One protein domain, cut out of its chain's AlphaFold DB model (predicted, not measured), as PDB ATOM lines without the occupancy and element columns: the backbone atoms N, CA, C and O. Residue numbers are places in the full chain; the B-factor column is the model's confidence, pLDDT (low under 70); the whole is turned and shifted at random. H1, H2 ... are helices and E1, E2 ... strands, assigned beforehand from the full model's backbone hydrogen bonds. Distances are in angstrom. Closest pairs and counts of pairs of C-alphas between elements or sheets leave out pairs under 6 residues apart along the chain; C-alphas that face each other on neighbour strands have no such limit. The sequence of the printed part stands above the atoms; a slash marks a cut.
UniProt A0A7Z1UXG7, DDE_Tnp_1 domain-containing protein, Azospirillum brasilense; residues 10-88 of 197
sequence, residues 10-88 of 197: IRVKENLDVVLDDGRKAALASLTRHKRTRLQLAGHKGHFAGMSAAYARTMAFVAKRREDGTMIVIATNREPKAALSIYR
ATOM      1  N   ILE A  10     168.956 183.765 169.301       91.31
ATOM      2  CA  ILE A  10     168.490 182.377 169.167       91.31
ATOM      3  C   ILE A  10     167.272 182.341 168.249       91.31
ATOM      4  O   ILE A  10     166.338 183.119 168.433       91.31
ATOM      5  N   ARG A  11     167.263 181.423 167.273       93.00
ATOM      6  CA  ARG A  11     166.065 181.164 166.467       93.00
ATOM      7  C   ARG A  11     165.032 180.435 167.299       93.00
ATOM      8  O   ARG A  11     165.333 179.422 167.922       93.00
ATOM      9  N   VAL A  12     163.804 180.919 167.225       94.12
ATOM     10  CA  VAL A  12     162.675 180.388 167.978       94.12
ATOM     11  C   VAL A  12     161.556 179.974 167.031       94.12
ATOM     12  O   VAL A  12     161.466 180.470 165.904       94.12
ATOM     13  N   LYS A  13     160.754 178.993 167.452       91.81
ATOM     14  CA  LYS A  13     159.631 178.498 166.649       91.81
ATOM     15  C   LYS A  13     158.469 179.490 166.714       91.81
ATOM     16  O   LYS A  13     158.246 180.125 167.738       91.81
ATOM     17  N   GLU A  14     157.717 179.600 165.623       90.38
ATOM     18  CA  GLU A  14     156.603 180.553 165.521       90.38
ATOM     19  C   GLU A  14     155.404 180.188 166.405       90.38
ATOM     20  O   GLU A  14     154.592 181.045 166.728       90.38
ATOM     21  N   ASN A  15     155.287 178.934 166.831       91.94
ATOM     22  CA  ASN A  15     154.207 178.486 167.708       91.94
ATOM     23  C   ASN A  15     154.450 178.798 169.195       91.94
ATOM     24  O   ASN A  15     153.657 178.375 170.026       91.94
ATOM     25  N   LEU A  16     155.546 179.477 169.543       93.31
ATOM     26  CA  LEU A  16     155.792 179.896 170.918       93.31
ATOM     27  C   LEU A  16     154.973 181.143 171.244       93.31
ATOM     28  O   LEU A  16     154.985 182.119 170.488       93.31
ATOM     29  N   ASP A  17     154.311 181.107 172.395       94.00
ATOM     30  CA  ASP A  17     153.585 182.245 172.943       94.00
ATOM     31  C   ASP A  17     154.536 183.215 173.636       94.00
ATOM     32  O   ASP A  17     155.430 182.815 174.389       94.00
ATOM     33  N   VAL A  18     154.317 184.505 173.395       92.88
ATOM     34  CA  VAL A  18     155.057 185.591 174.032       92.88
ATOM     35  C   VAL A  18     154.109 186.568 174.707       92.88
ATOM     36  O   VAL A  18     152.984 186.783 174.254       92.88
ATOM     37  N   VAL A  19     154.586 187.153 175.800       92.19
ATOM     38  CA  VAL A  19     153.963 188.280 176.493       92.19
ATOM     39  C   VAL A  19     154.862 189.489 176.268       92.19
ATOM     40  O   VAL A  19     156.044 189.450 176.616       92.19
ATOM     41  N   LEU A  20     154.316 190.522 175.633       91.06
ATOM     42  CA  LEU A  20     155.012 191.765 175.318       91.06
ATOM     43  C   LEU A  20     154.790 192.823 176.405       91.06
ATOM     44  O   LEU A  20     153.839 192.760 177.183       91.06
ATOM     45  N   ASP A  21     155.673 193.816 176.436       89.12
ATOM     46  CA  ASP A  21     155.630 194.956 177.358       89.12
ATOM     47  C   ASP A  21     154.414 195.877 177.169       89.12
ATOM     48  O   ASP A  21     154.042 196.591 178.096       89.12
ATOM     49  N   ASP A  22     153.756 195.814 176.013       87.12
ATOM     50  CA  ASP A  22     152.494 196.499 175.722       87.12
ATOM     51  C   ASP A  22     151.244 195.697 176.126       87.12
ATOM     52  O   ASP A  22     150.123 196.060 175.771       87.12
ATOM     53  N   GLY A  23     151.430 194.590 176.849       84.81
ATOM     54  CA  GLY A  23     150.353 193.747 177.360       84.81
ATOM     55  C   GLY A  23     149.813 192.728 176.356       84.81
ATOM     56  O   GLY A  23     148.985 191.894 176.726       84.81
ATOM     57  N   ARG A  24     150.279 192.722 175.098       88.88
ATOM     58  CA  ARG A  24     149.865 191.693 174.135       88.88
ATOM     59  C   ARG A  24     150.413 190.327 174.536       88.88
ATOM     60  O   ARG A  24     151.616 190.150 174.715       88.88
ATOM     61  N   LYS A  25     149.523 189.336 174.572       92.19
ATOM     62  CA  LYS A  25     149.857 187.917 174.718       92.19
ATOM     63  C   LYS A  25     149.395 187.161 173.480       92.19
ATOM     64  O   LYS A  25     148.197 187.084 173.223       92.19
ATOM     65  N   ALA A  26     150.333 186.635 172.699       93.19
ATOM     66  CA  ALA A  26     150.017 185.916 171.468       93.19
ATOM     67  C   ALA A  26     151.160 185.000 171.017       93.19
ATOM     68  O   ALA A  26     152.326 185.230 171.342       93.19
ATOM     69  N   ALA A  27     150.822 184.022 170.176       94.69
ATOM     70  CA  ALA A  27     151.801 183.235 169.441       94.69
ATOM     71  C   ALA A  27     152.616 184.122 168.491       94.69
ATOM     72  O   ALA A  27     152.067 184.989 167.795       94.69
ATOM     73  N   LEU A  28     153.916 183.845 168.379       93.75
ATOM     74  CA  LEU A  28     154.800 184.535 167.436       93.75
ATOM     75  C   LEU A  28     154.267 184.467 165.998       93.75
ATOM     76  O   LEU A  28     154.330 185.470 165.298       93.75
ATOM     77  N   ALA A  29     153.655 183.355 165.586       93.38
ATOM     78  CA  ALA A  29     153.036 183.173 164.273       93.38
ATOM     79  C   ALA A  29     151.983 184.249 163.953       93.38
ATOM     80  O   ALA A  29     151.862 184.693 162.811       93.38
ATOM     81  N   SER A  30     151.217 184.686 164.957       92.88
ATOM     82  CA  SER A  30     150.237 185.766 164.801       92.88
ATOM     83  C   SER A  30     150.941 187.115 164.633       92.88
ATOM     84  O   SER A  30     150.654 187.880 163.710       92.88
ATOM     85  N   LEU A  31     151.953 187.363 165.466       92.62
ATOM     86  CA  LEU A  31     152.721 188.607 165.481       92.62
ATOM     87  C   LEU A  31     153.598 188.773 164.226       92.62
ATOM     88  O   LEU A  31     153.869 189.899 163.809       92.62
ATOM     89  N   THR A  32     153.986 187.687 163.552       93.31
ATOM     90  CA  THR A  32     154.840 187.709 162.350       93.31
ATOM     91  C   THR A  32     154.078 187.601 161.026       93.31
ATOM     92  O   THR A  32     154.682 187.842 159.970       93.31
ATOM     93  N   ARG A  33     152.767 187.308 161.066       90.38
ATOM     94  CA  ARG A  33     151.904 187.054 159.896       90.38
ATOM     95  C   ARG A  33     151.946 188.178 158.862       90.38
ATOM     96  O   ARG A  33     152.170 187.926 157.677       90.38
ATOM     97  N   HIS A  34     151.756 189.423 159.299       91.12
ATOM     98  CA  HIS A  34     151.693 190.590 158.420       91.12
ATOM     99  C   HIS A  34     152.938 191.473 158.559       91.12
ATOM    100  O   HIS A  34     153.603 191.512 159.593       91.12
ATOM    101  N   LYS A  35     153.268 192.233 157.503       88.50
ATOM    102  CA  LYS A  35     154.421 193.154 157.520       88.50
ATOM    103  C   LYS A  35     154.311 194.171 158.662       88.50
ATOM    104  O   LYS A  35     155.304 194.419 159.336       88.50
ATOM    105  N   ARG A  36     153.111 194.714 158.891       90.06
ATOM    106  CA  ARG A  36     152.836 195.693 159.952       90.06
ATOM    107  C   ARG A  36     153.081 195.118 161.348       90.06
ATOM    108  O   ARG A  36     153.843 195.704 162.107       90.06
ATOM    109  N   THR A  37     152.492 193.965 161.661       89.88
ATOM    110  CA  THR A  37     152.624 193.326 162.984       89.88
ATOM    111  C   THR A  37     154.067 192.916 163.267       89.88
ATOM    112  O   THR A  37     154.567 193.125 164.366       89.88
ATOM    113  N   ARG A  38     154.790 192.449 162.243       90.56
ATOM    114  CA  ARG A  38     156.212 192.108 162.349       90.56
ATOM    115  C   ARG A  38     157.105 193.310 162.659       90.56
ATOM    116  O   ARG A  38     158.069 193.172 163.404       90.56
ATOM    117  N   LEU A  39     156.821 194.467 162.059       88.00
ATOM    118  CA  LEU A  39     157.558 195.700 162.349       88.00
ATOM    119  C   LEU A  39     157.265 196.194 163.766       88.00
ATOM    120  O   LEU A  39     158.192 196.616 164.449       88.00
ATOM    121  N   GLN A  40     156.012 196.083 164.215       88.62
ATOM    122  CA  GLN A  40     155.640 196.397 165.594       88.62
ATOM    123  C   GLN A  40     156.374 195.491 166.583       88.62
ATOM    124  O   GLN A  40     156.977 196.008 167.508       88.62
ATOM    125  N   LEU A  41     156.411 194.172 166.354       89.94
ATOM    126  CA  LEU A  41     157.101 193.212 167.228       89.94
ATOM    127  C   LEU A  41     158.551 193.625 167.548       89.94
ATOM    128  O   LEU A  41     158.981 193.498 168.686       89.94
ATOM    129  N   ALA A  42     159.282 194.162 166.566       87.44
ATOM    130  CA  ALA A  42     160.667 194.602 166.748       87.44
ATOM    131  C   ALA A  42     160.830 195.860 167.625       87.44
ATOM    132  O   ALA A  42     161.949 196.160 168.037       87.44
ATOM    133  N   GLY A  43     159.746 196.597 167.877       88.62
ATOM    134  CA  GLY A  43     159.712 197.763 168.761       88.62
ATOM    135  C   GLY A  43     159.370 197.436 170.216       88.62
ATOM    136  O   GLY A  43     159.503 198.312 171.061       88.62
ATOM    137  N   HIS A  44     158.965 196.198 170.507       89.81
ATOM    138  CA  HIS A  44     158.542 195.771 171.839       89.81
ATOM    139  C   HIS A  44     159.510 194.761 172.438       89.81
ATOM    140  O   HIS A  44     160.128 193.951 171.734       89.81
ATOM    141  N   LYS A  45     159.618 194.792 173.764       91.25
ATOM    142  CA  LYS A  45     160.260 193.733 174.537       91.25
ATOM    143  C   LYS A  45     159.213 192.777 175.087       91.25
ATOM    144  O   LYS A  45     158.023 193.074 175.094       91.25
ATOM    145  N   GLY A  46     159.652 191.609 175.525       91.31
ATOM    146  CA  GLY A  46     158.775 190.624 176.128       91.31
ATOM    147  C   GLY A  46     159.520 189.418 176.673       91.31
ATOM    148  O   GLY A  46     160.744 189.413 176.814       91.31
ATOM    149  N   HIS A  47     158.758 188.371 176.950       91.25
ATOM    150  CA  HIS A  47     159.258 187.059 177.344       91.25
ATOM    151  C   HIS A  47     158.357 185.952 176.798       91.25
ATOM    152  O   HIS A  47     157.240 186.204 176.347       91.25
ATOM    153  N   PHE A  48     158.833 184.709 176.850       91.88
ATOM    154  CA  PHE A  48     158.000 183.554 176.534       91.88
ATOM    155  C   PHE A  48     156.956 183.308 177.625       91.88
ATOM    156  O   PHE A  48     157.236 183.476 178.818       91.88
ATOM    157  N   ALA A  49     155.763 182.872 177.226       88.50
ATOM    158  CA  ALA A  49     154.746 182.415 178.162       88.50
ATOM    159  C   ALA A  49     155.304 181.267 179.026       88.50
ATOM    160  O   ALA A  49     155.990 180.379 178.525       88.50
ATOM    161  N   GLY A  50     155.052 181.316 180.337       85.19
ATOM    162  CA  GLY A  50     155.619 180.370 181.309       85.19
ATOM    163  C   GLY A  50     157.020 180.733 181.819       85.19
ATOM    164  O   GLY A  50     157.500 180.119 182.766       85.19
ATOM    165  N   MET A  51     157.667 181.756 181.252       85.00
ATOM    166  CA  MET A  51     158.897 182.329 181.801       85.00
ATOM    167  C   MET A  51     158.566 183.383 182.869       85.00
ATOM    168  O   MET A  51     157.580 184.105 182.731       85.00
ATOM    169  N   SER A  52     159.390 183.491 183.920       80.00
ATOM    170  CA  SER A  52     159.202 184.500 184.977       80.00
ATOM    171  C   SER A  52     159.100 185.916 184.399       80.00
ATOM    172  O   SER A  52     159.900 186.304 183.545       80.00
ATOM    173  N   ALA A  53     158.156 186.707 184.918       71.75
ATOM    174  CA  ALA A  53     157.940 188.099 184.521       71.75
ATOM    175  C   ALA A  53     159.167 188.996 184.770       71.75
ATOM    176  O   ALA A  53     159.317 190.025 184.115       71.75
ATOM    177  N   ALA A  54     160.101 188.577 185.632       72.69
ATOM    178  CA  ALA A  54     161.399 189.238 185.793       72.69
ATOM    179  C   ALA A  54     162.179 189.346 184.463       72.69
ATOM    180  O   ALA A  54     162.991 190.251 184.281       72.69
ATOM    181  N   TYR A  55     161.896 188.462 183.502       70.19
ATOM    182  CA  TYR A  55     162.508 188.457 182.176       70.19
ATOM    183  C   TYR A  55     161.715 189.241 181.119       70.19
ATOM    184  O   TYR A  55     162.219 189.432 180.012       70.19
ATOM    185  N   ALA A  56     160.524 189.762 181.439       61.19
ATOM    186  CA  ALA A  56     159.633 190.448 180.497       61.19
ATOM    187  C   ALA A  56     160.254 191.672 179.811       61.19
ATOM    188  O   ALA A  56     159.889 192.018 178.694       61.19
ATOM    189  N   ARG A  57     161.230 192.316 180.457       65.88
ATOM    190  CA  ARG A  57     161.924 193.501 179.928       65.88
ATOM    191  C   ARG A  57     163.249 193.190 179.238       65.88
ATOM    192  O   ARG A  57     163.982 194.112 178.872       65.88
ATOM    193  N   THR A  58     163.583 191.912 179.093       72.69
ATOM    194  CA  THR A  58     164.946 191.499 178.737       72.69
ATOM    195  C   THR A  58     165.083 191.015 177.304       72.69
ATOM    196  O   THR A  58     166.160 191.173 176.733       72.69
ATOM    197  N   MET A  59     164.022 190.468 176.699       88.38
ATOM    198  CA  MET A  59     164.099 189.932 175.343       88.38
ATOM    199  C   MET A  59     163.400 190.843 174.351       88.38
ATOM    200  O   MET A  59     162.285 191.298 174.578       88.38
ATOM    201  N   ALA A  60     164.051 191.069 173.223       92.62
ATOM    202  CA  ALA A  60     163.435 191.607 172.034       92.62
ATOM    203  C   ALA A  60     163.302 190.502 170.984       92.62
ATOM    204  O   ALA A  60     164.064 189.527 170.961       92.62
ATOM    205  N   PHE A  61     162.333 190.680 170.093       93.25
ATOM    206  CA  PHE A  61     162.017 189.718 169.051       93.25
ATOM    207  C   PHE A  61     162.134 190.375 167.688       93.25
ATOM    208  O   PHE A  61     161.673 191.489 167.464       93.25
ATOM    209  N   VAL A  62     162.732 189.668 166.740       93.81
ATOM    210  CA  VAL A  62     162.811 190.126 165.358       93.81
ATOM    211  C   VAL A  62     162.459 188.985 164.436       93.81
ATOM    212  O   VAL A  62     162.908 187.856 164.624       93.81
ATOM    213  N   ALA A  63     161.668 189.281 163.412       93.56
ATOM    214  CA  ALA A  63     161.360 188.309 162.385       93.56
ATOM    215  C   ALA A  63     161.684 188.831 160.990       93.56
ATOM    216  O   ALA A  63     161.584 190.025 160.699       93.56
ATOM    217  N   LYS A  64     162.054 187.907 160.105       91.38
ATOM    218  CA  LYS A  64     162.286 188.166 158.687       91.38
ATOM    219  C   LYS A  64     161.729 187.012 157.864       91.38
ATOM    220  O   LYS A  64     162.085 185.857 158.093       91.38
ATOM    221  N   ARG A  65     160.902 187.347 156.873       90.12
ATOM    222  CA  ARG A  65     160.474 186.405 155.837       90.12
ATOM    223  C   ARG A  65     161.575 186.311 154.778       90.12
ATOM    224  O   ARG A  65     162.077 187.343 154.327       90.12
ATOM    225  N   ARG A  66     161.982 185.089 154.444       86.12
ATOM    226  CA  ARG A  66     162.904 184.788 153.342       86.12
ATOM    227  C   ARG A  66     162.170 184.827 151.999       86.12
ATOM    228  O   ARG A  66     160.944 184.798 151.957       86.12
ATOM    229  N   GLU A  67     162.937 184.864 150.914       81.94
ATOM    230  CA  GLU A  67     162.415 184.786 149.540       81.94
ATOM    231  C   GLU A  67     161.649 183.479 149.285       81.94
ATOM    232  O   GLU A  67     160.628 183.496 148.611       81.94
ATOM    233  N   ASP A  68     162.062 182.379 149.924       80.12
ATOM    234  CA  ASP A  68     161.382 181.073 149.881       80.12
ATOM    235  C   ASP A  68     160.077 181.006 150.713       80.12
ATOM    236  O   ASP A  68     159.492 179.940 150.871       80.12
ATOM    237  N   GLY A  69     159.632 182.126 151.294       83.31
ATOM    238  CA  GLY A  69     158.430 182.207 152.127       83.31
ATOM    239  C   GLY A  69     158.627 181.811 153.597       83.31
ATOM    240  O   GLY A  69     157.780 182.155 154.429       83.31
ATOM    241  N   THR A  70     159.756 181.191 153.956       86.81
ATOM    242  CA  THR A  70     160.049 180.746 155.327       86.81
ATOM    243  C   THR A  70     160.214 181.936 156.269       86.81
ATOM    244  O   THR A  70     160.953 182.883 155.975       86.81
ATOM    245  N   MET A  71     159.582 181.884 157.446       91.12
ATOM    246  CA  MET A  71     159.810 182.870 158.500       91.12
ATOM    247  C   MET A  71     160.972 182.454 159.406       91.12
ATOM    248  O   MET A  71     161.063 181.325 159.893       91.12
ATOM    249  N   ILE A  72     161.865 183.403 159.665       92.31
ATOM    250  CA  ILE A  72     162.880 183.295 160.709       92.31
ATOM    251  C   ILE A  72     162.476 184.251 161.820       92.31
ATOM    252  O   ILE A  72     162.375 185.449 161.564       92.31
ATOM    253  N   VAL A  73     162.296 183.733 163.032       94.50
ATOM    254  CA  VAL A  73     162.071 184.528 164.244       94.50
ATOM    255  C   VAL A  73     163.246 184.329 165.186       94.50
ATOM    256  O   VAL A  73     163.688 183.199 165.394       94.50
ATOM    257  N   ILE A  74     163.779 185.423 165.719       95.00
ATOM    258  CA  ILE A  74     164.934 185.442 166.614       95.00
ATOM    259  C   ILE A  74     164.536 186.148 167.905       95.00
ATOM    260  O   ILE A  74     163.993 187.251 167.860       95.00
ATOM    261  N   ALA A  75     164.861 185.523 169.032       93.62
ATOM    262  CA  ALA A  75     164.845 186.139 170.350       93.62
ATOM    263  C   ALA A  75     166.270 186.562 170.738       93.62
ATOM    264  O   ALA A  75     167.235 185.827 170.495       93.62
ATOM    265  N   THR A  76     166.410 187.746 171.329       92.81
ATOM    266  CA  THR A  76     167.710 188.321 171.701       92.81
ATOM    267  C   THR A  76     167.594 189.245 172.914       92.81
ATOM    268  O   THR A  76     166.568 189.888 173.090       92.81
ATOM    269  N   ASN A  77     168.643 189.352 173.731       90.69
ATOM    270  CA  ASN A  77     168.807 190.401 174.754       90.69
ATOM    271  C   ASN A  77     169.666 191.586 174.267       90.69
ATOM    272  O   ASN A  77     170.223 192.342 175.065       90.69
ATOM    273  N   ARG A  78     169.843 191.714 172.951       89.81
ATOM    274  CA  ARG A  78     170.580 192.791 172.278       89.81
ATOM    275  C   ARG A  78     169.680 193.447 171.229       89.81
ATOM    276  O   ARG A  78     168.498 193.128 171.120       89.81
ATOM    277  N   GLU A  79     170.222 194.390 170.460       89.06
ATOM    278  CA  GLU A  79     169.446 195.106 169.445       89.06
ATOM    279  C   GLU A  79     168.864 194.139 168.383       89.06
ATOM    280  O   GLU A  79     169.622 193.393 167.746       89.06
ATOM    281  N   PRO A  80     167.542 194.170 168.117       87.56
ATOM    282  CA  PRO A  80     166.896 193.226 167.205       87.56
ATOM    283  C   PRO A  80     167.463 193.263 165.774       87.56
ATOM    284  O   PRO A  80     167.658 192.223 165.142       87.56
ATOM    285  N   LYS A  81     167.789 194.453 165.245       85.12
ATOM    286  CA  LYS A  81     168.382 194.587 163.902       85.12
ATOM    287  C   LYS A  81     169.772 193.948 163.827       85.12
ATOM    288  O   LYS A  81     170.067 193.226 162.871       85.12
ATOM    289  N   ALA A  82     170.602 194.164 164.847       88.19
ATOM    290  CA  ALA A  82     171.924 193.554 164.941       88.19
ATOM    291  C   ALA A  82     171.831 192.023 165.075       88.19
ATOM    292  O   ALA A  82     172.589 191.302 164.421       88.19
ATOM    293  N   ALA A  83     170.852 191.515 165.833       89.62
ATOM    294  CA  ALA A  83     170.640 190.083 166.030       89.62
ATOM    295  C   ALA A  83     170.353 189.327 164.722       89.62
ATOM    296  O   ALA A  83     170.908 188.249 164.518       89.62
ATOM    297  N   LEU A  84     169.581 189.901 163.786       88.81
ATOM    298  CA  LEU A  84     169.403 189.317 162.444       88.81
ATOM    299  C   LEU A  84     170.735 189.184 161.689       88.81
ATOM    300  O   LEU A  84     170.989 188.162 161.045       88.81
ATOM    301  N   SER A  85     171.583 190.214 161.752       87.38
ATOM    302  CA  SER A  85     172.886 190.221 161.078       87.38
ATOM    303  C   SER A  85     173.846 189.195 161.685       87.38
ATOM    304  O   SER A  85     174.518 188.466 160.953       87.38
ATOM    305  N   ILE A  86     173.864 189.086 163.017       88.62
ATOM    306  CA  ILE A  86     174.645 188.083 163.749       88.62
ATOM    307  C   ILE A  86     174.143 186.679 163.413       88.62
ATOM    308  O   ILE A  86     174.936 185.823 163.025       88.62
ATOM    309  N   TYR A  87     172.829 186.452 163.465       89.88
ATOM    310  CA  TYR A  87     172.230 185.155 163.164       89.88
ATOM    311  C   TYR A  87     172.509 184.704 161.725       89.88
ATOM    312  O   TYR A  87     172.712 183.519 161.474       89.88
ATOM    313  N   ARG A  88     172.629 185.634 160.769       85.44
ATOM    314  CA  ARG A  88     173.040 185.307 159.394       85.44
ATOM    315  C   ARG A  88     174.416 184.630 159.326       85.44
ATOM    316  O   ARG A  88     174.623 183.799 158.445       85.44
TER     317      ARG A  88
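What this domain is: This is residues 10 to 88 of the 197 residues of the protein "DDE_Tnp_1 domain-containing protein" of Azospirillum brasilense (UniProt A0A7Z1UXG7). A six-stranded sheet is curled like part of a barrel and left open, its edge strands E1 and E3 apart. The long hairpin E5 and E6 runs through the core, with H3 packed on one side of it and H1 and H2 on the other. The printed part has 79 residues, with three named helices and six named strands in the order E1 E2 E3 H1 H2 E4 E5 E6 H3, and its class is mixed, helices and strands. The sheet runs E1 E6 E5 E4 E2 E3, all antiparallel. The whole is compact, with a radius of gyration of the C-alphas of 11.5 A, and only just elongated, spanning 36 by 24 by 19 A.

Where its parts are: E1, residues 10 to 12, begins at C-alpha 10 (168.490, 182.377, 169.167). E2 is residues 17 to 20 and E3 residues 25 to 27. H1, residues 28 to 32, follows E3 directly, and H2 is residues 35 to 41, 10.1 A long. E4, residues 45 to 48, measures 10.6 A. E5, residues 59 to 65, is the longest strand at 20.2 A and begins at C-alpha 59 (164.099, 189.932, 175.343). E6, residues 71 to 76, measures 16.3 A. H3, residues 80 to 88, measures 12.7 A and ends at C-alpha 88 (173.040, 185.307, 159.394).

How they stand to each other: The sheet is strongly twisted. Edge strand E1 is antiparallel to E6, with N 12 and O 73 2.9 A apart. E6 and E5 form a hairpin at 161 degrees, with N 62 and O 74 2.9 A apart. E4, E5 and E6 form a meander, each strand the antiparallel neighbour of the one before. The pairing is staggered: E5 pairs with E4 over residues 59 to 60, where N 46 and O 59 are 2.8 A apart, and with E6 over residues 60 to 65. E4 and E2 have N 47 and O 19 2.9 A apart. E2 and E3 are a hairpin, with N 18 and O 26 3.0 A apart. E3, H1 and H2, and E4 form a split strand-helix-strand unit, two strands running the same way with E2 between them, and its crossover is right-handed. H1 is on the sheet at a height of 6.2 A, only just over E5, with 3 of its C-alphas there. H1 and H2 touch only at the corner, the closest C-alphas being those of Thr 32 and Arg 38, 4.6 A apart. H2 is on the sheet at a height of 6.4 A, over none of the strands; its closest C-alpha pair with E5 is Leu 41 and Phe 61, 6.3 A. H3 is on the sheet at a height of 8.4 A, only just over E6 and E5, with 3 of its C-alphas on each; its closest C-alpha pair with E5 is Val 62 and Pro 80, 5.5 A. Every O i to N i+4 pair is within hydrogen-bond range in H1 and H2, and 4 of 5 in H3.

The domain as a whole: The two C-alphas farthest apart are those of Ala 54 and Asp 68, at 36.8 A. The printed part has no cut. The link from E4 to E5, 10 residues, is short, and the other links are tight. The mean pLDDT of the printed part is 88.4, and residues 56 to 57 are under 70.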